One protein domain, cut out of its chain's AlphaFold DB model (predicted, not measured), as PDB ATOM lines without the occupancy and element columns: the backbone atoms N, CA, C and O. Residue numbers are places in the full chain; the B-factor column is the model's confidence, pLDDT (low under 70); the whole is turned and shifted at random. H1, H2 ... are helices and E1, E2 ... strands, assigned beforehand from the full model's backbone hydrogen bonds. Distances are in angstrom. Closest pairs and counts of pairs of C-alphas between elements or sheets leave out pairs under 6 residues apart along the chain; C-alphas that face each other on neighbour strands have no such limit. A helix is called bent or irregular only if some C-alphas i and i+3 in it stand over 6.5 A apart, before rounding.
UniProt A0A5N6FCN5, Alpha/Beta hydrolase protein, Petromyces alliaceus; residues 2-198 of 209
ATOM      1  N   THR A   2     168.479 126.754 207.697       86.94
ATOM      2  CA  THR A   2     169.486 125.946 208.421       86.94
ATOM      3  C   THR A   2     169.536 126.164 209.936       86.94
ATOM      4  O   THR A   2     169.816 125.234 210.682       86.94
ATOM      5  N   GLU A   3     169.249 127.374 210.419       92.88
ATOM      6  CA  GLU A   3     169.214 127.643 211.862       92.88
ATOM      7  C   GLU A   3     168.005 127.004 212.557       92.88
ATOM      8  O   GLU A   3     168.157 126.371 213.601       92.88
ATOM      9  N   PHE A   4     166.811 127.099 211.963       92.94
ATOM     10  CA  PHE A   4     165.597 126.515 212.536       92.94
ATOM     11  C   PHE A   4     165.607 124.985 212.466       92.94
ATOM     12  O   PHE A   4     165.158 124.328 213.406       92.94
ATOM     13  N   SER A   5     166.189 124.403 211.414       95.69
ATOM     14  CA  SER A   5     166.252 122.945 211.245       95.69
ATOM     15  C   SER A   5     167.122 122.237 212.288       95.69
ATOM     16  O   SER A   5     167.043 121.022 212.421       95.69
ATOM     17  N   LYS A   6     167.925 122.974 213.072       96.38
ATOM     18  CA  LYS A   6     168.663 122.417 214.220       96.38
ATOM     19  C   LYS A   6     167.740 121.972 215.361       96.38
ATOM     20  O   LYS A   6     168.174 121.203 216.214       96.38
ATOM     21  N   LYS A   7     166.509 122.499 215.427       96.12
ATOM     22  CA  LYS A   7     165.565 122.267 216.539       96.12
ATOM     23  C   LYS A   7     164.136 121.943 216.104       96.12
ATOM     24  O   LYS A   7     163.374 121.428 216.916       96.12
ATOM     25  N   TYR A   8     163.769 122.241 214.863       95.38
ATOM     26  CA  TYR A   8     162.415 122.067 214.346       95.38
ATOM     27  C   TYR A   8     162.422 121.237 213.065       95.38
ATOM     28  O   TYR A   8     163.368 121.294 212.280       95.38
ATOM     29  N   CYS A   9     161.327 120.518 212.815       95.44
ATOM     30  CA  CYS A   9     160.994 120.102 211.458       95.44
ATOM     31  C   CYS A   9     160.530 121.352 210.702       95.44
ATOM     32  O   CYS A   9     159.516 121.950 211.059       95.44
ATOM     33  N   VAL A  10     161.317 121.788 209.720       96.31
ATOM     34  CA  VAL A  10     161.044 123.005 208.952       96.31
ATOM     35  C   VAL A  10     160.479 122.608 207.602       96.31
ATOM     36  O   VAL A  10     161.119 121.873 206.854       96.31
ATOM     37  N   VAL A  11     159.291 123.119 207.297       95.25
ATOM     38  CA  VAL A  11     158.589 122.877 206.037       95.25
ATOM     39  C   VAL A  11     158.359 124.224 205.369       95.25
ATOM     40  O   VAL A  11     157.814 125.137 205.986       95.25
ATOM     41  N   CYS A  12     158.781 124.346 204.113       94.00
ATOM     42  CA  CYS A  12     158.538 125.517 203.273       94.00
ATOM     43  C   CYS A  12     157.760 125.044 202.042       94.00
ATOM     44  O   CYS A  12     158.385 124.694 201.042       94.00
ATOM     45  N   PRO A  13     156.425 124.919 202.139       93.31
ATOM     46  CA  PRO A  13     155.624 124.498 201.004       93.31
ATOM     47  C   PRO A  13     155.602 125.605 199.950       93.31
ATOM     48  O   PRO A  13     155.662 126.792 200.272       93.31
ATOM     49  N   THR A  14     155.473 125.205 198.695       93.69
ATOM     50  CA  THR A  14     155.125 126.126 197.620       93.69
ATOM     51  C   THR A  14     153.597 126.260 197.586       93.69
ATOM     52  O   THR A  14     152.890 125.277 197.794       93.69
ATOM     53  N   LEU A  15     153.069 127.472 197.408       94.19
ATOM     54  CA  LEU A  15     151.618 127.687 197.336       94.19
ATOM     55  C   LEU A  15     151.065 127.199 195.991       94.19
ATOM     56  O   LEU A  15     151.759 127.252 194.977       94.19
ATOM     57  N   ARG A  16     149.786 126.804 195.952       95.69
ATOM     58  CA  ARG A  16     149.047 126.623 194.689       95.69
ATOM     59  C   ARG A  16     149.247 127.830 193.761       95.69
ATOM     60  O   ARG A  16     149.268 128.973 194.222       95.69
ATOM     61  N   GLY A  17     149.409 127.584 192.465       95.38
ATOM     62  CA  GLY A  17     149.758 128.587 191.450       95.38
ATOM     63  C   GLY A  17     151.246 128.888 191.330       95.38
ATOM     64  O   GLY A  17     151.646 129.487 190.341       95.38
ATOM     65  N   PHE A  18     152.073 128.446 192.278       94.81
ATOM     66  CA  PHE A  18     153.523 128.552 192.190       94.81
ATOM     67  C   PHE A  18     154.092 127.157 191.884       94.81
ATOM     68  O   PHE A  18     154.033 126.266 192.734       94.81
ATOM     69  N   PRO A  19     154.667 126.918 190.694       95.00
ATOM     70  CA  PRO A  19     155.351 125.661 190.416       95.00
ATOM     71  C   PRO A  19     156.462 125.400 191.448       95.00
ATOM     72  O   PRO A  19     157.140 126.344 191.866       95.00
ATOM     73  N   PRO A  20     156.663 124.148 191.895       94.19
ATOM     74  CA  PRO A  20     156.111 122.913 191.333       94.19
ATOM     75  C   PRO A  20     154.727 122.508 191.876       94.19
ATOM     76  O   PRO A  20     154.290 121.398 191.595       94.19
ATOM     77  N   SER A  21     154.060 123.343 192.681       96.31
ATOM     78  CA  SER A  21     152.685 123.047 193.102       96.31
ATOM     79  C   SER A  21     151.707 123.210 191.946       96.31
ATOM     80  O   SER A  21     152.017 123.866 190.950       96.31
ATOM     81  N   ASP A  22     150.526 122.615 192.103       96.56
ATOM     82  CA  ASP A  22     149.485 122.640 191.083       96.56
ATOM     83  C   ASP A  22     149.127 124.074 190.674       96.56
ATOM     84  O   ASP A  22     149.022 124.983 191.505       96.56
ATOM     85  N   VAL A  23     148.926 124.248 189.372       97.25
ATOM     86  CA  VAL A  23     148.531 125.495 188.719       97.25
ATOM     87  C   VAL A  23     147.151 125.240 188.126       97.25
ATOM     88  O   VAL A  23     146.983 124.310 187.340       97.25
ATOM     89  N   LEU A  24     146.159 126.001 188.576       96.56
ATOM     90  CA  LEU A  24     144.755 125.814 188.234       96.56
ATOM     91  C   LEU A  24     144.288 127.038 187.450       96.56
ATOM     92  O   LEU A  24     144.541 128.162 187.865       96.56
ATOM     93  N   ASP A  25     143.571 126.826 186.353       94.56
ATOM     94  CA  ASP A  25     143.087 127.938 185.521       94.56
ATOM     95  C   ASP A  25     141.950 128.725 186.203       94.56
ATOM     96  O   ASP A  25     141.674 129.878 185.872       94.56
ATOM     97  N   ASP A  26     141.260 128.100 187.161       95.81
ATOM     98  CA  ASP A  26     140.143 128.706 187.880       95.81
ATOM     99  C   ASP A  26     140.633 129.631 189.004       95.81
ATOM    100  O   ASP A  26     141.186 129.181 190.009       95.81
ATOM    101  N   VAL A  27     140.362 130.932 188.869       94.62
ATOM    102  CA  VAL A  27     140.686 131.955 189.876       94.62
ATOM    103  C   VAL A  27     140.027 131.657 191.229       94.62
ATOM    104  O   VAL A  27     140.609 131.967 192.272       94.62
ATOM    105  N   ASP A  28     138.850 131.026 191.251       96.56
ATOM    106  CA  ASP A  28     138.177 130.683 192.506       96.56
ATOM    107  C   ASP A  28     138.950 129.630 193.309       96.56
ATOM    108  O   ASP A  28     138.888 129.633 194.540       96.56
ATOM    109  N   ALA A  29     139.788 128.820 192.654       97.06
ATOM    110  CA  ALA A  29     140.666 127.871 193.329       97.06
ATOM    111  C   ALA A  29     141.752 128.544 194.192       97.06
ATOM    112  O   ALA A  29     142.408 127.863 194.985       97.06
ATOM    113  N   TYR A  30     141.937 129.861 194.075       96.56
ATOM    114  CA  TYR A  30     142.899 130.658 194.845       96.56
ATOM    115  C   TYR A  30     142.273 131.406 196.022       96.56
ATOM    116  O   TYR A  30     142.942 132.222 196.657       96.56
ATOM    117  N   ASP A  31     141.004 131.143 196.337       95.81
ATOM    118  CA  ASP A  31     140.358 131.690 197.529       95.81
ATOM    119  C   ASP A  31     141.126 131.309 198.806       95.81
ATOM    120  O   ASP A  31     141.612 130.182 198.956       95.81
ATOM    121  N   LEU A  32     141.212 132.243 199.761       94.31
ATOM    122  CA  LEU A  32     141.906 132.023 201.033       94.31
ATOM    123  C   LEU A  32     141.441 130.760 201.765       94.31
ATOM    124  O   LEU A  32     142.259 130.115 202.421       94.31
ATOM    125  N   SER A  33     140.168 130.374 201.653       95.06
ATOM    126  CA  SER A  33     139.655 129.149 202.277       95.06
ATOM    127  C   SER A  33     140.359 127.885 201.771       95.06
ATOM    128  O   SER A  33     140.657 126.987 202.565       95.06
ATOM    129  N   HIS A  34     140.705 127.830 200.484       96.56
ATOM    130  CA  HIS A  34     141.453 126.716 199.913       96.56
ATOM    131  C   HIS A  34     142.905 126.702 200.392       96.56
ATOM    132  O   HIS A  34     143.411 125.650 200.778       96.56
ATOM    133  N   ILE A  35     143.551 127.868 200.463       95.62
ATOM    134  CA  ILE A  35     144.930 127.985 200.958       95.62
ATOM    135  C   ILE A  35     145.004 127.589 202.442       95.62
ATOM    136  O   ILE A  35     145.903 126.860 202.859       95.62
ATOM    137  N   VAL A  36     144.025 128.005 203.252       96.25
ATOM    138  CA  VAL A  36     143.895 127.573 204.653       96.25
ATOM    139  C   VAL A  36     143.737 126.052 204.740       96.25
ATOM    140  O   VAL A  36     144.380 125.422 205.583       96.25
ATOM    141  N   SER A  37     142.927 125.450 203.864       96.00
ATOM    142  CA  SER A  37     142.767 123.993 203.799       96.00
ATOM    143  C   SER A  37     144.084 123.279 203.478       96.00
ATOM    144  O   SER A  37     144.398 122.277 204.125       96.00
ATOM    145  N   ASP A  38     144.889 123.807 202.551       96.25
ATOM    146  CA  ASP A  38     146.208 123.247 202.224       96.25
ATOM    147  C   ASP A  38     147.138 123.269 203.436       96.25
ATOM    148  O   ASP A  38     147.771 122.264 203.760       96.25
ATOM    149  N   LEU A  39     147.186 124.389 204.162       95.94
ATOM    150  CA  LEU A  39     148.005 124.514 205.368       95.94
ATOM    151  C   LEU A  39     147.578 123.506 206.444       95.94
ATOM    152  O   LEU A  39     148.429 122.854 207.052       95.94
ATOM    153  N   VAL A  40     146.272 123.319 206.659       95.88
ATOM    154  CA  VAL A  40     145.759 122.297 207.589       95.88
ATOM    155  C   VAL A  40     146.171 120.892 207.144       95.88
ATOM    156  O   VAL A  40     146.618 120.099 207.982       95.88
ATOM    157  N   ALA A  41     146.064 120.591 205.847       96.12
ATOM    158  CA  ALA A  41     146.458 119.306 205.279       96.12
ATOM    159  C   ALA A  41     147.963 119.047 205.439       96.12
ATOM    160  O   ALA A  41     148.350 117.947 205.833       96.12
ATOM    161  N   ILE A  42     148.809 120.061 205.237       96.06
ATOM    162  CA  ILE A  42     150.260 119.977 205.451       96.06
ATOM    163  C   ILE A  42     150.569 119.666 206.919       96.06
ATOM    164  O   ILE A  42     151.304 118.720 207.202       96.06
ATOM    165  N   ILE A  43     149.968 120.383 207.877       96.06
ATOM    166  CA  ILE A  43     150.157 120.093 209.311       96.06
ATOM    167  C   ILE A  43     149.733 118.645 209.623       96.06
ATOM    168  O   ILE A  43     150.416 117.937 210.368       96.06
ATOM    169  N   GLY A  44     148.617 118.193 209.037       96.56
ATOM    170  CA  GLY A  44     148.126 116.819 209.159       96.56
ATOM    171  C   GLY A  44     149.080 115.773 208.573       96.56
ATOM    172  O   GLY A  44     149.330 114.756 209.218       96.56
ATOM    173  N   HIS A  45     149.667 116.038 207.403       97.12
ATOM    174  CA  HIS A  45     150.625 115.155 206.731       97.12
ATOM    175  C   HIS A  45     151.845 114.862 207.613       97.12
ATOM    176  O   HIS A  45     152.243 113.708 207.773       97.12
ATOM    177  N   PHE A  46     152.384 115.896 208.264       96.62
ATOM    178  CA  PHE A  46     153.501 115.763 209.204       96.62
ATOM    179  C   PHE A  46     153.089 115.236 210.588       96.62
ATOM    180  O   PHE A  46     153.929 115.141 211.483       96.62
ATOM    181  N   LYS A  47     151.812 114.867 210.779       96.31
ATOM    182  CA  LYS A  47     151.249 114.350 212.039       96.31
ATOM    183  C   LYS A  47     151.472 115.288 213.230       96.31
ATOM    184  O   LYS A  47     151.546 114.840 214.372       96.31
ATOM    185  N   ALA A  48     151.571 116.590 212.971       96.38
ATOM    186  CA  ALA A  48     151.731 117.588 214.013       96.38
ATOM    187  C   ALA A  48     150.366 117.943 214.630       96.38
ATOM    188  O   ALA A  48     149.364 118.136 213.929       96.38
ATOM    189  N   GLU A  49     150.318 118.047 215.959       95.12
ATOM    190  CA  GLU A  49     149.141 118.569 216.662       95.12
ATOM    191  C   GLU A  49     149.022 120.086 216.466       95.12
ATOM    192  O   GLU A  49     147.939 120.604 216.186       95.12
ATOM    193  N   LYS A  50     150.158 120.784 216.568       96.31
ATOM    194  CA  LYS A  50     150.290 122.225 216.368       96.31
ATOM    195  C   LYS A  50     151.542 122.546 215.563       96.31
ATOM    196  O   LYS A  50     152.532 121.823 215.656       96.31
ATOM    197  N   ALA A  51     151.517 123.660 214.839       97.56
ATOM    198  CA  ALA A  51     152.678 124.192 214.128       97.56
ATOM    199  C   ALA A  51     152.976 125.642 214.535       97.56
ATOM    200  O   ALA A  51     152.071 126.399 214.890       97.56
ATOM    201  N   ILE A  52     154.253 126.025 214.477       97.44
ATOM    202  CA  ILE A  52     154.640 127.436 214.398       97.44
ATOM    203  C   ILE A  52     154.595 127.798 212.919       97.44
ATOM    204  O   ILE A  52     155.235 127.121 212.114       97.44
ATOM    205  N   ILE A  53     153.834 128.828 212.567       96.44
ATOM    206  CA  ILE A  53     153.626 129.218 211.174       96.44
ATOM    207  C   ILE A  53     154.068 130.660 210.999       96.44
ATOM    208  O   ILE A  53     153.688 131.530 211.782       96.44
ATOM    209  N   GLY A  54     154.877 130.897 209.973       94.75
ATOM    210  CA  GLY A  54     155.276 132.230 209.563       94.75
ATOM    211  C   GLY A  54     155.060 132.429 208.078       94.75
ATOM    212  O   GLY A  54     155.127 131.465 207.317       94.75
ATOM    213  N   ASP A  55     154.811 133.672 207.691       89.94
ATOM    214  CA  ASP A  55     154.648 134.057 206.294       89.94
ATOM    215  C   ASP A  55     155.269 135.427 206.015       89.94
ATOM    216  O   ASP A  55     155.483 136.236 206.927       89.94
ATOM    217  N   HIS A  56     155.548 135.643 204.733       89.75
ATOM    218  CA  HIS A  56     155.811 136.926 204.122       89.75
ATOM    219  C   HIS A  56     155.057 137.006 202.783       89.75
ATOM    220  O   HIS A  56     155.167 136.109 201.948       89.75
ATOM    221  N   ASP A  57     154.389 138.132 202.548       85.75
ATOM    222  CA  ASP A  57     153.653 138.448 201.321       85.75
ATOM    223  C   ASP A  57     152.365 137.634 201.056       85.75
ATOM    224  O   ASP A  57     151.342 137.926 201.676       85.75
ATOM    225  N   PHE A  58     152.352 136.684 200.114       80.44
ATOM    226  CA  PHE A  58     151.117 136.059 199.605       80.44
ATOM    227  C   PHE A  58     150.366 135.190 200.622       80.44
ATOM    228  O   PHE A  58     149.134 135.213 200.667       80.44
ATOM    229  N   GLY A  59     151.070 134.422 201.456       77.88
ATOM    230  CA  GLY A  59     150.426 133.522 202.419       77.88
ATOM    231  C   GLY A  59     149.873 134.247 203.650       77.88
ATOM    232  O   GLY A  59     149.265 133.623 204.526       77.88
ATOM    233  N   ARG A  60     150.043 135.570 203.730       85.81
ATOM    234  CA  ARG A  60     149.910 136.328 204.974       85.81
ATOM    235  C   ARG A  60     148.495 136.360 205.506       85.81
ATOM    236  O   ARG A  60     148.269 136.284 206.714       85.81
ATOM    237  N   ALA A  61     147.533 136.469 204.597       92.31
ATOM    238  CA  ALA A  61     146.124 136.450 204.939       92.31
ATOM    239  C   ALA A  61     145.690 135.028 205.325       92.31
ATOM    240  O   ALA A  61     144.966 134.856 206.305       92.31
ATOM    241  N   ALA A  62     146.206 134.002 204.643       94.69
ATOM    242  CA  ALA A  62     145.864 132.611 204.923       94.69
ATOM    243  C   ALA A  62     146.346 132.169 206.313       94.69
ATOM    244  O   ALA A  62     145.567 131.591 207.070       94.69
ATOM    245  N   ILE A  63     147.584 132.490 206.706       96.12
ATOM    246  CA  ILE A  63     148.090 132.102 208.036       96.12
ATOM    247  C   ILE A  63     147.362 132.836 209.170       96.12
ATOM    248  O   ILE A  63     147.106 132.249 210.222       96.12
ATOM    249  N   GLN A  64     146.974 134.098 208.950       96.81
ATOM    250  CA  GLN A  64     146.194 134.874 209.912       96.81
ATOM    251  C   GLN A  64     144.765 134.320 210.029       96.81
ATOM    252  O   GLN A  64     144.266 134.149 211.142       96.81
ATOM    253  N   MET A  65     144.123 133.964 208.911       95.50
ATOM    254  CA  MET A  65     142.821 133.289 208.914       95.50
ATOM    255  C   MET A  65     142.880 131.934 209.613       95.50
ATOM    256  O   MET A  65     142.044 131.662 210.473       95.50
ATOM    257  N   LEU A  66     143.892 131.114 209.326       96.31
ATOM    258  CA  LEU A  66     144.096 129.835 210.002       96.31
ATOM    259  C   LEU A  66     144.255 130.017 211.520       96.31
ATOM    260  O   LEU A  66     143.649 129.277 212.293       96.31
ATOM    261  N   ALA A  67     145.016 131.025 211.957       95.88
ATOM    262  CA  ALA A  67     145.187 131.338 213.374       95.88
ATOM    263  C   ALA A  67     143.882 131.761 214.068       95.88
ATOM    264  O   ALA A  67     143.713 131.479 215.254       95.88
ATOM    265  N   MET A  68     142.959 132.406 213.349       94.56
ATOM    266  CA  MET A  68     141.641 132.781 213.872       94.56
ATOM    267  C   MET A  68     140.641 131.616 213.846       94.56
ATOM    268  O   MET A  68     139.885 131.438 214.797       94.56
ATOM    269  N   MET A  69     140.640 130.810 212.781       94.00
ATOM    270  CA  MET A  69     139.674 129.721 212.572       94.00
ATOM    271  C   MET A  69     140.030 128.443 213.337       94.00
ATOM    272  O   MET A  69     139.143 127.718 213.780       94.00
ATOM    273  N   ALA A  70     141.322 128.151 213.493       94.06
ATOM    274  CA  ALA A  70     141.813 126.948 214.155       94.06
ATOM    275  C   ALA A  70     142.987 127.257 215.105       94.06
ATOM    276  O   ALA A  70     144.058 126.655 214.974       94.06
ATOM    277  N   PRO A  71     142.813 128.140 216.112       94.12
ATOM    278  CA  PRO A  71     143.887 128.506 217.043       94.12
ATOM    279  C   PRO A  71     144.480 127.287 217.768       94.12
ATOM    280  O   PRO A  71     145.672 127.249 218.060       94.12
ATOM    281  N   GLY A  72     143.682 126.234 217.981       94.00
ATOM    282  CA  GLY A  72     144.133 124.962 218.550       94.00
ATOM    283  C   GLY A  72     145.162 124.198 217.704       94.00
ATOM    284  O   GLY A  72     145.772 123.271 218.223       94.00
ATOM    285  N   ARG A  73     145.389 124.580 216.441       95.25
ATOM    286  CA  ARG A  73     146.398 124.000 215.534       95.25
ATOM    287  C   ARG A  73     147.667 124.852 215.433       95.25
ATOM    288  O   ARG A  73     148.609 124.460 214.747       95.25
ATOM    289  N   ILE A  74     147.718 125.994 216.120       96.94
ATOM    290  CA  ILE A  74     148.807 126.968 216.012       96.94
ATOM    291  C   ILE A  74     149.516 127.104 217.359       96.94
ATOM    292  O   ILE A  74     148.932 127.505 218.362       96.94
ATOM    293  N   ALA A  75     150.799 126.746 217.388       96.19
ATOM    294  CA  ALA A  75     151.665 126.926 218.554       96.19
ATOM    295  C   ALA A  75     152.218 128.357 218.634       96.19
ATOM    296  O   ALA A  75     152.474 128.866 219.725       96.19
ATOM    297  N   GLY A  76     152.385 129.004 217.481       95.88
ATOM    298  CA  GLY A  76     152.786 130.397 217.376       95.88
ATOM    299  C   GLY A  76     152.657 130.911 215.947       95.88
ATOM    300  O   GLY A  76     152.775 130.141 214.993       95.88
ATOM    301  N   LEU A  77     152.410 132.209 215.818       96.88
ATOM    302  CA  LEU A  77     152.280 132.919 214.551       96.88
ATOM    303  C   LEU A  77     153.452 133.893 214.389       96.88
ATOM    304  O   LEU A  77     153.797 134.603 215.332       96.88
ATOM    305  N   ILE A  78     154.073 133.933 213.214       96.62
ATOM    306  CA  ILE A  78     155.157 134.868 212.894       96.62
ATOM    307  C   ILE A  78     154.726 135.701 211.689       96.62
ATOM    308  O   ILE A  78     154.601 135.184 210.583       96.62
ATOM    309  N   LEU A  79     154.501 136.994 211.901       95.31
ATOM    310  CA  LEU A  79     154.116 137.930 210.849       95.31
ATOM    311  C   LEU A  79     155.338 138.758 210.463       95.31
ATOM    312  O   LEU A  79     155.801 139.584 211.253       95.31
ATOM    313  N   LEU A  80     155.876 138.510 209.268       93.94
ATOM    314  CA  LEU A  80     157.013 139.247 208.725       93.94
ATOM    315  C   LEU A  80     156.486 140.293 207.745       93.94
ATOM    316  O   LEU A  80     155.991 139.946 206.674       93.94
ATOM    317  N   ASN A  81     156.563 141.561 208.147       92.44
ATOM    318  CA  ASN A  81     156.210 142.729 207.343       92.44
ATOM    319  C   ASN A  81     154.856 142.583 206.624       92.44
ATOM    320  O   ASN A  81     154.732 142.682 205.407       92.44
ATOM    321  N   THR A  82     153.846 142.227 207.409       91.56
ATOM    322  CA  THR A  82     152.551 141.746 206.935       91.56
ATOM    323  C   THR A  82     151.436 142.585 207.555       91.56
ATOM    324  O   THR A  82     151.365 142.646 208.787       91.56
ATOM    325  N   PRO A  83     150.530 143.180 206.754       92.75
ATOM    326  CA  PRO A  83     149.346 143.856 207.266       92.75
ATOM    327  C   PRO A  83     148.512 142.973 208.194       92.75
ATOM    328  O   PRO A  83     148.241 141.803 207.906       92.75
ATOM    329  N   ILE A  84     148.053 143.570 209.292       95.19
ATOM    330  CA  ILE A  84     147.165 142.921 210.255       95.19
ATOM    331  C   ILE A  84     145.745 142.927 209.682       95.19
ATOM    332  O   ILE A  84     145.156 143.996 209.545       95.19
ATOM    333  N   LEU A  85     145.195 141.747 209.354       94.56
ATOM    334  CA  LEU A  85     143.943 141.588 208.579       94.56
ATOM    335  C   LEU A  85     142.786 142.532 208.985       94.56
ATOM    336  O   LEU A  85     142.215 143.175 208.104       94.56
ATOM    337  N   PRO A  86     142.438 142.681 210.280       94.25
ATOM    338  CA  PRO A  86     141.407 143.631 210.701       94.25
ATOM    339  C   PRO A  86     141.664 145.079 210.263       94.25
ATOM    340  O   PRO A  86     140.751 145.752 209.800       94.25
ATOM    341  N   ASN A  87     142.904 145.558 210.403       95.50
ATOM    342  CA  ASN A  87     143.304 146.904 209.985       95.50
ATOM    343  C   ASN A  87     143.466 146.988 208.464       95.50
ATOM    344  O   ASN A  87     143.216 148.034 207.875       95.50
ATOM    345  N   PHE A  88     143.864 145.880 207.833       94.44
ATOM    346  CA  PHE A  88     144.012 145.750 206.389       94.44
ATOM    347  C   PHE A  88     142.743 146.122 205.628       94.44
ATOM    348  O   PHE A  88     142.786 146.982 204.749       94.44
ATOM    349  N   TYR A  89     141.611 145.531 206.008       93.56
ATOM    350  CA  TYR A  89     140.343 145.833 205.351       93.56
ATOM    351  C   TYR A  89     139.912 147.290 205.532       93.56
ATOM    352  O   TYR A  89     139.422 147.879 204.569       93.56
ATOM    353  N   ASP A  90     140.113 147.874 206.717       93.62
ATOM    354  CA  ASP A  90     139.752 149.269 206.989       93.62
ATOM    355  C   ASP A  90     140.626 150.234 206.167       93.62
ATOM    356  O   ASP A  90     140.109 151.073 205.430       93.62
ATOM    357  N   LEU A  91     141.953 150.098 206.246       95.44
ATOM    358  CA  LEU A  91     142.883 151.044 205.623       95.44
ATOM    359  C   LEU A  91     142.836 150.973 204.092       95.44
ATOM    360  O   LEU A  91     142.693 152.006 203.448       95.44
ATOM    361  N   VAL A  92     142.860 149.784 203.482       94.44
ATOM    362  CA  VAL A  92     142.819 149.694 202.007       94.44
ATOM    363  C   VAL A  92     141.501 150.241 201.444       94.44
ATOM    364  O   VAL A  92     141.489 150.837 200.371       94.44
ATOM    365  N   ASN A  93     140.376 150.096 202.155       93.94
ATOM    366  CA  ASN A  93     139.086 150.573 201.650       93.94
ATOM    367  C   ASN A  93     138.797 152.049 201.934       93.94
ATOM    368  O   ASN A  93     137.998 152.627 201.197       93.94
ATOM    369  N   PHE A  94     139.389 152.650 202.971       94.75
ATOM    370  CA  PHE A  94     138.946 153.960 203.472       94.75
ATOM    371  C   PHE A  94     140.066 154.966 203.772       94.75
ATOM    372  O   PHE A  94     139.751 156.091 204.152       94.75
ATOM    373  N   ASP A  95     141.339 154.602 203.619       95.56
ATOM    374  CA  ASP A  95     142.473 155.490 203.880       95.56
ATOM    375  C   ASP A  95     143.193 155.872 202.578       95.56
ATOM    376  O   ASP A  95     143.717 155.011 201.877       95.56
ATOM    377  N   GLU A  96     143.213 157.165 202.244       94.12
ATOM    378  CA  GLU A  96     143.767 157.660 200.971       94.12
ATOM    379  C   GLU A  96     145.273 157.385 200.831       94.12
ATOM    380  O   GLU A  96     145.749 157.058 199.742       94.12
ATOM    381  N   GLU A  97     146.030 157.485 201.928       94.19
ATOM    382  CA  GLU A  97     147.470 157.213 201.931       94.19
ATOM    383  C   GLU A  97     147.727 155.733 201.636       94.19
ATOM    384  O   GLU A  97     148.472 155.407 200.709       94.19
ATOM    385  N   GLN A  98     147.044 154.828 202.344       94.81
ATOM    386  CA  GLN A  98     147.185 153.400 202.082       94.81
ATOM    387  C   GLN A  98     146.642 152.992 200.704       94.81
ATOM    388  O   GLN A  98     147.204 152.092 200.076       94.81
ATOM    389  N   GLN A  99     145.578 153.625 200.203       94.00
ATOM    390  CA  GLN A  99     145.079 153.385 198.843       94.00
ATOM    391  C   GLN A  99     146.143 153.713 197.800       94.00
ATOM    392  O   GLN A  99     146.395 152.884 196.926       94.00
ATOM    393  N   LYS A 100     146.816 154.862 197.943       93.25
ATOM    394  CA  LYS A 100     147.930 155.259 197.080       93.25
ATOM    395  C   LYS A 100     149.094 154.271 197.168       93.25
ATOM    396  O   LYS A 100     149.594 153.822 196.141       93.25
ATOM    397  N   MET A 101     149.489 153.867 198.378       93.25
ATOM    398  CA  MET A 101     150.531 152.844 198.568       93.25
ATOM    399  C   MET A 101     150.136 151.486 197.968       93.25
ATOM    400  O   MET A 101     151.009 150.723 197.578       93.25
ATOM    401  N   SER A 102     148.836 151.190 197.848       92.62
ATOM    402  CA  SER A 102     148.314 149.929 197.298       92.62
ATOM    403  C   SER A 102     148.121 149.943 195.776       92.62
ATOM    404  O   SER A 102     147.784 148.900 195.213       92.62
ATOM    405  N   GLU A 103     148.348 151.065 195.080       91.81
ATOM    406  CA  GLU A 103     148.153 151.183 193.622       91.81
ATOM    407  C   GLU A 103     148.979 150.161 192.827       91.81
ATOM    408  O   GLU A 103     148.526 149.665 191.795       91.81
ATOM    409  N   TYR A 104     150.147 149.758 193.343       89.81
ATOM    410  CA  TYR A 104     150.980 148.715 192.733       89.81
ATOM    411  C   TYR A 104     150.251 147.370 192.576       89.81
ATOM    412  O   TYR A 104     150.616 146.574 191.717       89.81
ATOM    413  N   THR A 105     149.214 147.101 193.374       92.06
ATOM    414  CA  THR A 105     148.440 145.854 193.276       92.06
ATOM    415  C   THR A 105     147.504 145.830 192.073       92.06
ATOM    416  O   THR A 105     147.147 144.751 191.603       92.06
ATOM    417  N   ILE A 106     147.151 146.997 191.517       91.88
ATOM    418  CA  ILE A 106     146.221 147.106 190.385       91.88
ATOM    419  C   ILE A 106     146.777 146.364 189.168       91.88
ATOM    420  O   ILE A 106     146.032 145.622 188.528       91.88
ATOM    421  N   LYS A 107     148.086 146.471 188.894       92.06
ATOM    422  CA  LYS A 107     148.715 145.730 187.788       92.06
ATOM    423  C   LYS A 107     148.634 144.215 187.974       92.06
ATOM    424  O   LYS A 107     148.393 143.506 187.008       92.06
ATOM    425  N   PHE A 108     148.749 143.707 189.203       92.12
ATOM    426  CA  PHE A 108     148.627 142.269 189.482       92.12
ATOM    427  C   PHE A 108     147.184 141.785 189.342       92.12
ATOM    428  O   PHE A 108     146.927 140.731 188.763       92.12
ATOM    429  N   ILE A 109     146.227 142.579 189.829       92.56
ATOM    430  CA  ILE A 109     144.798 142.285 189.700       92.56
ATOM    431  C   ILE A 109     144.378 142.282 188.221       92.56
ATOM    432  O   ILE A 109     143.574 141.450 187.806       92.56
ATOM    433  N   GLN A 110     144.929 143.182 187.406       93.56
ATOM    434  CA  GLN A 110     144.561 143.313 185.994       93.56
ATOM    435  C   GLN A 110     145.365 142.409 185.050       93.56
ATOM    436  O   GLN A 110     144.899 142.179 183.935       93.56
ATOM    437  N   TYR A 111     146.497 141.853 185.500       94.81
ATOM    438  CA  TYR A 111     147.421 141.051 184.692       94.81
ATOM    439  C   TYR A 111     146.722 139.970 183.853       94.81
ATOM    440  O   TYR A 111     145.997 139.113 184.385       94.81
ATOM    441  N   GLN A 112     147.000 139.958 182.552       95.19
ATOM    442  CA  GLN A 112     146.548 138.964 181.583       95.19
ATOM    443  C   GLN A 112     147.722 138.152 181.018       95.19
ATOM    444  O   GLN A 112     148.855 138.634 180.978       95.19
ATOM    445  N   PRO A 113     147.485 136.907 180.562       94.12
ATOM    446  CA  PRO A 113     148.526 136.133 179.901       94.12
ATOM    447  C   PRO A 113     149.066 136.893 178.680       94.12
ATOM    448  O   PRO A 113     148.303 137.274 177.794       94.12
ATOM    449  N   GLY A 114     150.384 137.098 178.639       92.38
ATOM    450  CA  GLY A 114     151.065 137.872 177.595       92.38
ATOM    451  C   GLY A 114     151.547 139.255 178.042       92.38
ATOM    452  O   GLY A 114     152.401 139.823 177.364       92.38
ATOM    453  N   ASP A 115     151.075 139.760 179.185       94.81
ATOM    454  CA  ASP A 115     151.592 140.993 179.781       94.81
ATOM    455  C   ASP A 115     153.048 140.820 180.258       94.81
ATOM    456  O   ASP A 115     153.475 139.726 180.658       94.81
ATOM    457  N   GLU A 116     153.808 141.920 180.247       92.38
ATOM    458  CA  GLU A 116     155.192 141.958 180.728       92.38
ATOM    459  C   GLU A 116     155.276 141.552 182.208       92.38
ATOM    460  O   GLU A 116     154.462 141.954 183.039       92.38
ATOM    461  N   LYS A 117     156.264 140.716 182.542       90.00
ATOM    462  CA  LYS A 117     156.394 140.103 183.873       90.00
ATOM    463  C   LYS A 117     157.202 140.934 184.878       90.00
ATOM    464  O   LYS A 117     157.327 140.508 186.023       90.00
ATOM    465  N   ASP A 118     157.773 142.072 184.471       87.81
ATOM    466  CA  ASP A 118     158.648 142.929 185.292       87.81
ATOM    467  C   ASP A 118     159.743 142.146 186.058       87.81
ATOM    468  O   ASP A 118     160.090 142.474 187.194       87.81
ATOM    469  N   GLU A 119     160.298 141.080 185.469       89.50
ATOM    470  CA  GLU A 119     161.131 140.097 186.189       89.50
ATOM    471  C   GLU A 119     162.325 140.737 186.909       89.50
ATOM    472  O   GLU A 119     162.665 140.352 188.028       89.50
ATOM    473  N   ALA A 120     162.938 141.746 186.283       88.88
ATOM    474  CA  ALA A 120     164.062 142.484 186.848       88.88
ATOM    475  C   ALA A 120     163.684 143.235 188.136       88.88
ATOM    476  O   ALA A 120     164.495 143.303 189.062       88.88
ATOM    477  N   ASP A 121     162.462 143.768 188.213       88.75
ATOM    478  CA  ASP A 121     161.961 144.454 189.402       88.75
ATOM    479  C   ASP A 121     161.698 143.459 190.538       88.75
ATOM    480  O   ASP A 121     162.113 143.694 191.673       88.75
ATOM    481  N   VAL A 122     161.109 142.299 190.222       87.25
ATOM    482  CA  VAL A 122     160.797 141.246 191.207       87.25
ATOM    483  C   VAL A 122     162.055 140.740 191.917       87.25
ATOM    484  O   VAL A 122     162.044 140.496 193.125       87.25
ATOM    485  N   VAL A 123     163.167 140.597 191.193       93.56
ATOM    486  CA  VAL A 123     164.400 140.009 191.743       93.56
ATOM    487  C   VAL A 123     165.396 141.039 192.285       93.56
ATOM    488  O   VAL A 123     166.440 140.651 192.821       93.56
ATOM    489  N   LYS A 124     165.099 142.346 192.197       92.50
ATOM    490  CA  LYS A 124     166.059 143.433 192.487       92.50
ATOM    491  C   LYS A 124     166.652 143.392 193.898       92.50
ATOM    492  O   LYS A 124     167.805 143.771 194.099       92.50
ATOM    493  N   PHE A 125     165.896 142.884 194.872       90.56
ATOM    494  CA  PHE A 125     166.321 142.811 196.272       90.56
ATOM    495  C   PHE A 125     167.151 141.562 196.613       90.56
ATOM    496  O   PHE A 125     167.751 141.492 197.690       90.56
ATOM    497  N   ILE A 126     167.241 140.577 195.710       94.94
ATOM    498  CA  ILE A 126     168.052 139.374 195.924       94.94
ATOM    499  C   ILE A 126     169.523 139.753 195.763       94.94
ATOM    500  O   ILE A 126     169.965 140.082 194.668       94.94
ATOM    501  N   ARG A 127     170.295 139.741 196.854       96.25
ATOM    502  CA  ARG A 127     171.690 140.225 196.859       96.25
ATOM    503  C   ARG A 127     172.671 139.285 196.165       96.25
ATOM    504  O   ARG A 127     173.584 139.762 195.502       96.25
ATOM    505  N   ASP A 128     172.486 137.981 196.338       97.31
ATOM    506  CA  ASP A 128     173.324 136.955 195.720       97.31
ATOM    507  C   ASP A 128     173.029 136.877 194.208       97.31
ATOM    508  O   ASP A 128     171.894 136.559 193.843       97.31
ATOM    509  N   PRO A 129     174.008 137.158 193.324       96.75
ATOM    510  CA  PRO A 129     173.800 137.146 191.879       96.75
ATOM    511  C   PRO A 129     173.347 135.794 191.325       96.75
ATOM    512  O   PRO A 129     172.487 135.769 190.448       96.75
ATOM    513  N   ALA A 130     173.881 134.682 191.844       97.44
ATOM    514  CA  ALA A 130     173.523 133.351 191.358       97.44
ATOM    515  C   ALA A 130     172.067 133.031 191.712       97.44
ATOM    516  O   ALA A 130     171.284 132.629 190.854       97.44
ATOM    517  N   ARG A 131     171.672 133.315 192.960       96.38
ATOM    518  CA  ARG A 131     170.281 133.166 193.400       96.38
ATOM    519  C   ARG A 131     169.338 134.114 192.661       96.38
ATOM    520  O   ARG A 131     168.208 133.739 192.367       96.38
ATOM    521  N   ARG A 132     169.773 135.346 192.377       97.25
ATOM    522  CA  ARG A 132     168.977 136.320 191.620       97.25
ATOM    523  C   ARG A 132     168.677 135.796 190.220       97.25
ATOM    524  O   ARG A 132     167.520 135.835 189.819       97.25
ATOM    525  N   GLN A 133     169.692 135.286 189.523       96.44
ATOM    526  CA  GLN A 133     169.531 134.696 188.197       96.44
ATOM    527  C   GLN A 133     168.596 133.480 188.232       96.44
ATOM    528  O   GLN A 133     167.660 133.414 187.443       96.44
ATOM    529  N   GLU A 134     168.791 132.564 189.184       96.25
ATOM    530  CA  GLU A 134     167.933 131.384 189.351       96.25
ATOM    531  C   GLU A 134     166.454 131.768 189.534       96.25
ATOM    532  O   GLU A 134     165.571 131.219 188.878       96.25
ATOM    533  N   ILE A 135     166.169 132.743 190.407       95.38
ATOM    534  CA  ILE A 135     164.794 133.214 190.607       95.38
ATOM    535  C   ILE A 135     164.274 133.942 189.370       95.38
ATOM    536  O   ILE A 135     163.103 133.793 189.043       95.38
ATOM    537  N   GLN A 136     165.110 134.692 188.658       95.56
ATOM    538  CA  GLN A 136     164.686 135.357 187.430       95.56
ATOM    539  C   GLN A 136     164.245 134.339 186.366       95.56
ATOM    540  O   GLN A 136     163.175 134.491 185.787       95.56
ATOM    541  N   GLU A 137     165.003 133.257 186.175       95.19
ATOM    542  CA  GLU A 137     164.649 132.156 185.266       95.19
ATOM    543  C   GLU A 137     163.360 131.433 185.705       95.19
ATOM    544  O   GLU A 137     162.505 131.091 184.877       95.19
ATOM    545  N   TYR A 138     163.172 131.254 187.016       94.50
ATOM    546  CA  TYR A 138     161.913 130.759 187.571       94.50
ATOM    547  C   TYR A 138     160.743 131.687 187.219       94.50
ATOM    548  O   TYR A 138     159.754 131.226 186.655       94.50
ATOM    549  N   MET A 139     160.855 132.993 187.477       93.62
ATOM    550  CA  MET A 139     159.799 133.968 187.165       93.62
ATOM    551  C   MET A 139     159.487 134.002 185.662       93.62
ATOM    552  O   MET A 139     158.318 134.025 185.265       93.62
ATOM    553  N   HIS A 140     160.523 133.912 184.825       93.38
ATOM    554  CA  HIS A 140     160.390 133.877 183.373       93.38
ATOM    555  C   HIS A 140     159.525 132.715 182.885       93.38
ATOM    556  O   HIS A 140     158.619 132.898 182.069       93.38
ATOM    557  N   SER A 141     159.747 131.524 183.439       93.25
ATOM    558  CA  SER A 141     158.995 130.313 183.092       93.25
ATOM    559  C   SER A 141     157.671 130.159 183.854       93.25
ATOM    560  O   SER A 141     156.876 129.282 183.520       93.25
ATOM    561  N   SER A 142     157.401 131.013 184.844       94.06
ATOM    562  CA  SER A 142     156.266 130.839 185.750       94.06
ATOM    563  C   SER A 142     154.920 131.335 185.193       94.06
ATOM    564  O   SER A 142     154.875 132.312 184.434       94.06
ATOM    565  N   PRO A 143     153.807 130.698 185.603       95.00
ATOM    566  CA  PRO A 143     152.438 131.063 185.239       95.00
ATOM    567  C   PRO A 143     151.966 132.282 186.052       95.00
ATOM    568  O   PRO A 143     151.276 132.180 187.066       95.00
ATOM    569  N   MET A 144     152.402 133.474 185.633       94.25
ATOM    570  CA  MET A 144     152.177 134.714 186.391       94.25
ATOM    571  C   MET A 144     150.698 135.058 186.579       94.25
ATOM    572  O   MET A 144     150.336 135.666 187.585       94.25
ATOM    573  N   HIS A 145     149.834 134.659 185.645       95.06
ATOM    574  CA  HIS A 145     148.404 134.925 185.745       95.06
ATOM    575  C   HIS A 145     147.781 134.235 186.966       95.06
ATOM    576  O   HIS A 145     147.002 134.855 187.693       95.06
ATOM    577  N   GLU A 146     148.191 132.997 187.216       96.19
ATOM    578  CA  GLU A 146     147.752 132.122 188.294       96.19
ATOM    579  C   GLU A 146     148.452 132.465 189.613       96.19
ATOM    580  O   GLU A 146     147.824 132.480 190.671       96.19
ATOM    581  N   MET A 147     149.728 132.858 189.574       94.94
ATOM    582  CA  MET A 147     150.406 133.431 190.746       94.94
ATOM    583  C   MET A 147     149.729 134.729 191.211       94.94
ATOM    584  O   MET A 147     149.590 134.971 192.409       94.94
ATOM    585  N   PHE A 148     149.250 135.563 190.285       94.88
ATOM    586  CA  PHE A 148     148.505 136.776 190.624       94.88
ATOM    587  C   PHE A 148     147.013 136.545 190.884       94.88
ATOM    588  O   PHE A 148     146.342 137.458 191.374       94.88
ATOM    589  N   ALA A 149     146.485 135.334 190.675       95.38
ATOM    590  CA  ALA A 149     145.120 134.993 191.083       95.38
ATOM    591  C   ALA A 149     144.913 135.177 192.598       95.38
ATOM    592  O   ALA A 149     143.831 135.580 193.028       95.38
ATOM    593  N   HIS A 150     145.978 135.030 193.397       94.31
ATOM    594  CA  HIS A 150     145.986 135.370 194.823       94.31
ATOM    595  C   HIS A 150     145.595 136.834 195.088       94.31
ATOM    596  O   HIS A 150     144.798 137.090 195.991       94.31
ATOM    597  N   TYR A 151     146.091 137.790 194.288       93.06
ATOM    598  CA  TYR A 151     145.684 139.201 194.373       93.06
ATOM    599  C   TYR A 151     144.251 139.393 193.877       93.06
ATOM    600  O   TYR A 151     143.443 140.002 194.574       93.06
ATOM    601  N   LYS A 152     143.924 138.837 192.704       92.88
ATOM    602  CA  LYS A 152     142.605 138.978 192.060       92.88
ATOM    603  C   LYS A 152     141.464 138.518 192.955       92.88
ATOM    604  O   LYS A 152     140.413 139.152 192.997       92.88
ATOM    605  N   LYS A 153     141.673 137.403 193.655       93.44
ATOM    606  CA  LYS A 153     140.644 136.771 194.472       93.44
ATOM    607  C   LYS A 153     140.542 137.379 195.869       93.44
ATOM    608  O   LYS A 153     139.436 137.512 196.388       93.44
ATOM    609  N   ASN A 154     141.676 137.749 196.475       92.00
ATOM    610  CA  ASN A 154     141.740 137.986 197.921       92.00
ATOM    611  C   ASN A 154     142.102 139.421 198.330       92.00
ATOM    612  O   ASN A 154     141.873 139.791 199.485       92.00
ATOM    613  N   TYR A 155     142.664 140.234 197.432       91.31
ATOM    614  CA  TYR A 155     143.060 141.605 197.752       91.31
ATOM    615  C   TYR A 155     141.891 142.579 197.503       91.31
ATOM    616  O   TYR A 155     141.247 142.496 196.456       91.31
ATOM    617  N   PRO A 156     141.575 143.511 198.425       88.06
ATOM    618  CA  PRO A 156     140.574 144.541 198.177       88.06
ATOM    619  C   PRO A 156     140.997 145.417 196.992       88.06
ATOM    620  O   PRO A 156     142.064 146.020 197.016       88.06
ATOM    621  N   GLY A 157     140.159 145.477 195.960       79.00
ATOM    622  CA  GLY A 157     140.416 146.248 194.746       79.00
ATOM    623  C   GLY A 157     139.378 147.339 194.507       79.00
ATOM    624  O   GLY A 157     138.449 147.530 195.292       79.00
ATOM    625  N   LEU A 158     139.536 148.042 193.387       83.25
ATOM    626  CA  LEU A 158     138.581 149.048 192.934       83.25
ATOM    627  C   LEU A 158     137.216 148.416 192.562       83.25
ATOM    628  O   LEU A 158     137.195 147.328 191.983       83.25
ATOM    629  N   PRO A 159     136.086 149.111 192.804       87.81
ATOM    630  CA  PRO A 159     135.985 150.346 193.578       87.81
ATOM    631  C   PRO A 159     136.200 150.089 195.080       87.81
ATOM    632  O   PRO A 159     135.628 149.158 195.650       87.81
ATOM    633  N   TYR A 160     137.001 150.948 195.719       88.50
ATOM    634  CA  TYR A 160     137.190 150.922 197.169       88.50
ATOM    635  C   TYR A 160     135.896 151.281 197.917       88.50
ATOM    636  O   TYR A 160     134.915 151.750 197.336       88.50
ATOM    637  N   GLY A 161     135.904 151.079 199.235       91.06
ATOM    638  CA  GLY A 161     134.784 151.410 200.116       91.06
ATOM    639  C   GLY A 161     133.951 150.205 200.551       91.06
ATOM    640  O   GLY A 161     132.864 150.362 201.116       91.06
ATOM    641  N   ARG A 162     134.448 148.983 200.326       91.75
ATOM    642  CA  ARG A 162     133.813 147.768 200.835       91.75
ATOM    643  C   ARG A 162     133.962 147.714 202.354       91.75
ATOM    644  O   ARG A 162     135.066 147.627 202.880       91.75
ATOM    645  N   LYS A 163     132.834 147.693 203.067       91.69
ATOM    646  CA  LYS A 163     132.821 147.424 204.510       91.69
ATOM    647  C   LYS A 163     132.924 145.923 204.755       91.69
ATOM    648  O   LYS A 163     132.070 145.163 204.302       91.69
ATOM    649  N   VAL A 164     133.960 145.515 205.478       91.31
ATOM    650  CA  VAL A 164     134.139 144.147 205.971       91.31
ATOM    651  C   VAL A 164     133.974 144.184 207.483       91.31
ATOM    652  O   VAL A 164     134.599 145.001 208.150       91.31
ATOM    653  N   ASP A 165     133.118 143.324 208.029       92.69
ATOM    654  CA  ASP A 165     132.984 143.209 209.478       92.69
ATOM    655  C   ASP A 165     134.178 142.435 210.053       92.69
ATOM    656  O   ASP A 165     134.298 141.220 209.899       92.69
ATOM    657  N   THR A 166     135.079 143.164 210.707       92.69
ATOM    658  CA  THR A 166     136.278 142.623 211.360       92.69
ATOM    659  C   THR A 166     136.125 142.561 212.885       92.69
ATOM    660  O   THR A 166     137.079 142.257 213.610       92.69
ATOM    661  N   SER A 167     134.920 142.814 213.414       90.69
ATOM    662  CA  SER A 167     134.667 142.887 214.859       90.69
ATOM    663  C   SER A 167     135.001 141.583 215.593       90.69
ATOM    664  O   SER A 167     135.492 141.629 216.721       90.69
ATOM    665  N   HIS A 168     134.838 140.441 214.919       90.19
ATOM    666  CA  HIS A 168     135.142 139.105 215.435       90.19
ATOM    667  C   HIS A 168     136.567 138.617 215.129       90.19
ATOM    668  O   HIS A 168     136.983 137.578 215.640       90.19
ATOM    669  N   MET A 169     137.334 139.346 214.316       94.06
ATOM    670  CA  MET A 169     138.686 138.946 213.933       94.06
ATOM    671  C   MET A 169     139.667 139.267 215.065       94.06
ATOM    672  O   MET A 169     140.084 140.415 215.245       94.06
ATOM    673  N   ARG A 170     139.990 138.256 215.875       94.25
ATOM    674  CA  ARG A 170     140.909 138.350 217.016       94.25
ATOM    675  C   ARG A 170     141.868 137.170 217.035       94.25
ATOM    676  O   ARG A 170     141.465 136.027 216.832       94.25
ATOM    677  N   TYR A 171     143.128 137.448 217.343       95.12
ATOM    678  CA  TYR A 171     144.176 136.443 217.456       95.12
ATOM    679  C   TYR A 171     144.256 135.921 218.888       95.12
ATOM    680  O   TYR A 171     144.383 136.695 219.835       95.12
ATOM    681  N   GLN A 172     144.203 134.598 219.034       93.81
ATOM    682  CA  GLN A 172     144.246 133.893 220.325       93.81
ATOM    683  C   GLN A 172     145.538 133.082 220.518       93.81
ATOM    684  O   GLN A 172     145.643 132.271 221.436       93.81
ATOM    685  N   VAL A 173     146.520 133.269 219.635       94.50
ATOM    686  CA  VAL A 173     147.771 132.503 219.612       94.50
ATOM    687  C   VAL A 173     148.965 133.417 219.896       94.50
ATOM    688  O   VAL A 173     148.936 134.593 219.518       94.50
ATOM    689  N   PRO A 174     150.040 132.910 220.532       94.81
ATOM    690  CA  PRO A 174     151.278 133.667 220.677       94.81
ATOM    691  C   PRO A 174     151.762 134.155 219.311       94.81
ATOM    692  O   PRO A 174     151.929 133.348 218.400       94.81
ATOM    693  N   THR A 175     151.975 135.461 219.167       95.19
ATOM    694  CA  THR A 175     152.347 136.061 217.882       95.19
ATOM    695  C   THR A 175     153.610 136.900 218.019       95.19
ATOM    696  O   THR A 175     153.718 137.718 218.931       95.19
ATOM    697  N   LEU A 176     154.556 136.697 217.103       95.56
ATOM    698  CA  LEU A 176     155.697 137.575 216.872       95.56
ATOM    699  C   LEU A 176     155.418 138.414 215.625       95.56
ATOM    700  O   LEU A 176     155.175 137.861 214.555       95.56
ATOM    701  N   ILE A 177     155.486 139.736 215.761       94.94
ATOM    702  CA  ILE A 177     155.378 140.672 214.639       94.94
ATOM    703  C   ILE A 177     156.753 141.296 214.424       94.94
ATOM    704  O   ILE A 177     157.326 141.870 215.350       94.94
ATOM    705  N   VAL A 178     157.278 141.171 213.209       95.12
ATOM    706  CA  VAL A 178     158.501 141.844 212.767       95.12
ATOM    707  C   VAL A 178     158.108 142.796 211.648       95.12
ATOM    708  O   VAL A 178     157.567 142.350 210.640       95.12
ATOM    709  N   TRP A 179     158.357 144.092 211.822       94.19
ATOM    710  CA  TRP A 179     157.916 145.133 210.891       94.19
ATOM    711  C   TRP A 179     159.088 145.987 210.406       94.19
ATOM    712  O   TRP A 179     159.897 146.435 211.222       94.19
ATOM    713  N   GLY A 180     159.169 146.217 209.096       93.12
ATOM    714  CA  GLY A 180     160.106 147.156 208.489       93.12
ATOM    715  C   GLY A 180     159.519 148.564 208.486       93.12
ATOM    716  O   GLY A 180     158.476 148.808 207.896       93.12
ATOM    717  N   VAL A 181     160.178 149.513 209.150       90.69
ATOM    718  CA  VAL A 181     159.687 150.905 209.238       90.69
ATOM    719  C   VAL A 181     159.937 151.729 207.970       90.69
ATOM    720  O   VAL A 181     159.420 152.834 207.857       90.69
ATOM    721  N   GLU A 182     160.714 151.188 207.032       89.75
ATOM    722  CA  GLU A 182     161.035 151.786 205.727       89.75
ATOM    723  C   GLU A 182     160.263 151.104 204.580       89.75
ATOM    724  O   GLU A 182     160.669 151.183 203.426       89.75
ATOM    725  N   ASP A 183     159.183 150.378 204.887       87.69
ATOM    726  CA  ASP A 183     158.368 149.717 203.868       87.69
ATOM    727  C   ASP A 183     157.571 150.731 203.027       87.69
ATOM    728  O   ASP A 183     156.926 151.633 203.561       87.69
ATOM    729  N   GLU A 184     157.609 150.573 201.704       89.44
ATOM    730  CA  GLU A 184     156.968 151.490 200.750       89.44
ATOM    731  C   GLU A 184     155.539 151.070 200.362       89.44
ATOM    732  O   GLU A 184     154.835 151.824 199.691       89.44
ATOM    733  N   TYR A 185     155.090 149.882 200.777       89.56
ATOM    734  CA  TYR A 185     153.807 149.290 200.377       89.56
ATOM    735  C   TYR A 185     152.769 149.319 201.503       89.56
ATOM    736  O   TYR A 185     151.559 149.369 201.253       89.56
ATOM    737  N   PHE A 186     153.229 149.312 202.753       90.62
ATOM    738  CA  PHE A 186     152.382 149.211 203.926       90.62
ATOM    739  C   PHE A 186     152.658 150.306 204.954       90.62
ATOM    740  O   PHE A 186     153.732 150.385 205.549       90.62
ATOM    741  N   SER A 187     151.629 151.100 205.248       92.62
ATOM    742  CA  SER A 187     151.682 152.089 206.321       92.62
ATOM    743  C   SER A 187     151.897 151.416 207.689       92.62
ATOM    744  O   SER A 187     151.220 150.429 208.004       92.62
ATOM    745  N   PRO A 188     152.736 151.978 208.582       93.19
ATOM    746  CA  PRO A 188     152.855 151.515 209.967       93.19
ATOM    747  C   PRO A 188     151.525 151.482 210.734       93.19
ATOM    748  O   PRO A 188     151.414 150.784 211.738       93.19
ATOM    749  N   ARG A 189     150.488 152.176 210.243       94.69
ATOM    750  CA  ARG A 189     149.127 152.151 210.800       94.69
ATOM    751  C   ARG A 189     148.472 150.770 210.765       94.69
ATOM    752  O   ARG A 189     147.532 150.520 211.516       94.69
ATOM    753  N   PHE A 190     148.989 149.816 209.987       94.56
ATOM    754  CA  PHE A 190     148.577 148.416 210.137       94.56
ATOM    755  C   PHE A 190     148.895 147.837 211.521       94.56
ATOM    756  O   PHE A 190     148.283 146.838 211.896       94.56
ATOM    757  N   LEU A 191     149.792 148.457 212.290       94.56
ATOM    758  CA  LEU A 191     150.105 148.106 213.675       94.56
ATOM    759  C   LEU A 191     149.252 148.869 214.702       94.56
ATOM    760  O   LEU A 191     149.460 148.726 215.909       94.56
ATOM    761  N   ASP A 192     148.276 149.663 214.267       94.19
ATOM    762  CA  ASP A 192     147.335 150.278 215.193       94.19
ATOM    763  C   ASP A 192     146.481 149.192 215.868       94.19
ATOM    764  O   ASP A 192     146.215 148.118 215.324       94.19
ATOM    765  N   ARG A 193     146.007 149.459 217.084       91.69
ATOM    766  CA  ARG A 193     145.091 148.571 217.825       91.69
ATOM    767  C   ARG A 193     145.620 147.155 218.137       91.69
ATOM    768  O   ARG A 193     144.826 146.270 218.460       91.69
ATOM    769  N   ILE A 194     146.933 146.903 218.070       92.94
ATOM    770  CA  ILE A 194     147.509 145.575 218.364       92.94
ATOM    771  C   ILE A 194     147.021 145.000 219.710       92.94
ATOM    772  O   ILE A 194     146.548 143.862 219.709       92.94
ATOM    773  N   PRO A 195     147.014 145.746 220.836       90.25
ATOM    774  CA  PRO A 195     146.523 145.213 222.111       90.25
ATOM    775  C   PRO A 195     145.052 144.764 222.095       90.25
ATOM    776  O   PRO A 195     144.661 143.920 222.893       90.25
ATOM    777  N   GLN A 196     144.223 145.322 221.208       91.12
ATOM    778  CA  GLN A 196     142.810 144.960 221.064       91.12
ATOM    779  C   GLN A 196     142.605 143.763 220.132       91.12
ATOM    780  O   GLN A 196     141.596 143.067 220.250       91.12
ATOM    781  N   LEU A 197     143.525 143.549 219.187       93.94
ATOM    782  CA  LEU A 197     143.438 142.493 218.180       93.94
ATOM    783  C   LEU A 197     144.080 141.181 218.637       93.94
ATOM    784  O   LEU A 197     143.637 140.114 218.212       93.94
ATOM    785  N   PHE A 198     145.088 141.251 219.506       93.19
ATOM    786  CA  PHE A 198     145.828 140.100 220.021       93.19
ATOM    787  C   PHE A 198     145.482 139.877 221.490       93.19
ATOM    788  O   PHE A 198     145.884 140.646 222.362       93.19
TER     789      PHE A 198
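What this domain is: This is residues 2 to 198 of the 209 residues of the protein "Alpha/Beta hydrolase protein" of Petromyces alliaceus (UniProt A0A5N6FCN5). A small parallel sheet of three strands, E1, E2 and E3, has helices H2 and H3 packed on one face, and beyond this slab the other helices, from the long H8 and the shorter H4 to four-residue ones such as H7 and H9, spread out in an irregular array. H10 touches H1 and H6 in one cluster, H4 with H5 and H11 makes another, and H7 with H8 makes a pair away from the sheet. The printed part has 197 residues with twelve named helices and three named strands, in the order H1 H2 E1 H3 E2 H4 H5 H6 H7 H8 H9 H10 E3 H11 H12; the sheet's order is E1 E2 E3, and the class is mostly helix. The whole is compact, with a radius of gyration of the C-alphas of 17.2 A, and rounded, with spans of 44 by 43 by 34 A.

Where its parts are: Begin at residue 2 and pass residues 2 to 26, which hold no named element. Find C-alpha 27 at (140.686, 131.955, 189.876), where H1, residues 27 to 30, begins. H2, residues 32 to 45, is 19.8 A long; then come E1, residues 51 to 55, 12.8 A, and H3, residues 57 to 69, 20.0 A. H3 is irregular: C-alphas 58 and 61 are 7.3 A apart. Find C-alpha 74 at (148.807, 126.968, 216.012); from there E2, residues 74 to 80, runs 16.5 A. Next read H4, residues 85 to 94, 14.3 A, H5, residues 96 to 101, H6, residues 104 to 110, 10.8 A, and H7, residues 119 to 122. H6 is neither bent nor irregular, but only just: C-alphas 104 and 107 are 6.2 A apart. H8, residues 129 to 141, is 18.5 A long, and H9, residues 144 to 147, and H10, residues 149 to 154, follow. E3, residues 175 to 178, is 9.9 A long; after it come H11, residues 188 to 191, and H12, residues 194 to 197, which ends at C-alpha 197, (143.438, 142.493, 218.180).

How they stand to each other: Start at the sheet, where E2 is the inner strand. E1 and E2 are parallel at 15 degrees, with N 75 and O 51 2.8 A apart, within hydrogen-bond range. E2 and E3 are parallel at 14 degrees, with N 176 and O 77 2.8 A apart, also within range. H2 and H3 on one face make two layers, helices over a sheet. H3 lies over E1 and E2 at a height over the sheet of 8.2 A and runs along the strands, at 21 degrees to E1 on the local plane. E1, H3 and E2 form a strand-helix-strand unit, two parallel neighbour strands with a helix between, and its crossover is right-handed; E2, H4 to H10 and E3 form another. H2 touches H3 with residues 32 to 36 alone, about perpendicular at 76 degrees, closest at the C-alphas of Val 36 and Ala 62, 5.4 A. Walking outward, H4 touches H11, closest at the C-alphas of Asn 87 and Phe 190, 5.5 A. H4 and H5 touch only at the corner, closest at the C-alphas of Val 92 and Gln 99, 5.4 A. H10 touches H6, closest at the C-alphas of Ile 109 and Lys 152, 4.6 A, and H1, closest at those of Val 27 and Ala 149, 5.5 A. H6 and H9 are near each other. H8 touches H7 with residues 136 to 140 alone, closest at the C-alphas of Glu 119 and Gln 136, 6.1 A. H12 is close to H4 but not clearly touching, the C-alphas of Pro 86 and Leu 197 being 7.8 A apart. In H2, H5, H8 and H10 every O i to N i+4 pair is within hydrogen-bond range; H3 has 7 of 9, H4 5 of 6 and H6 2 of 3, and H1, H7, H9, H11 and H12 are too short for such a pair.

The domain as a whole: The two C-alphas farthest apart are those of Lys 6 and Pro 159, at 47.7 A. The printed part has no cut. The link from H10 to E3, residues 155 to 174, is long. The mean pLDDT of the printed part is 93.6, and no printed residue is under 70.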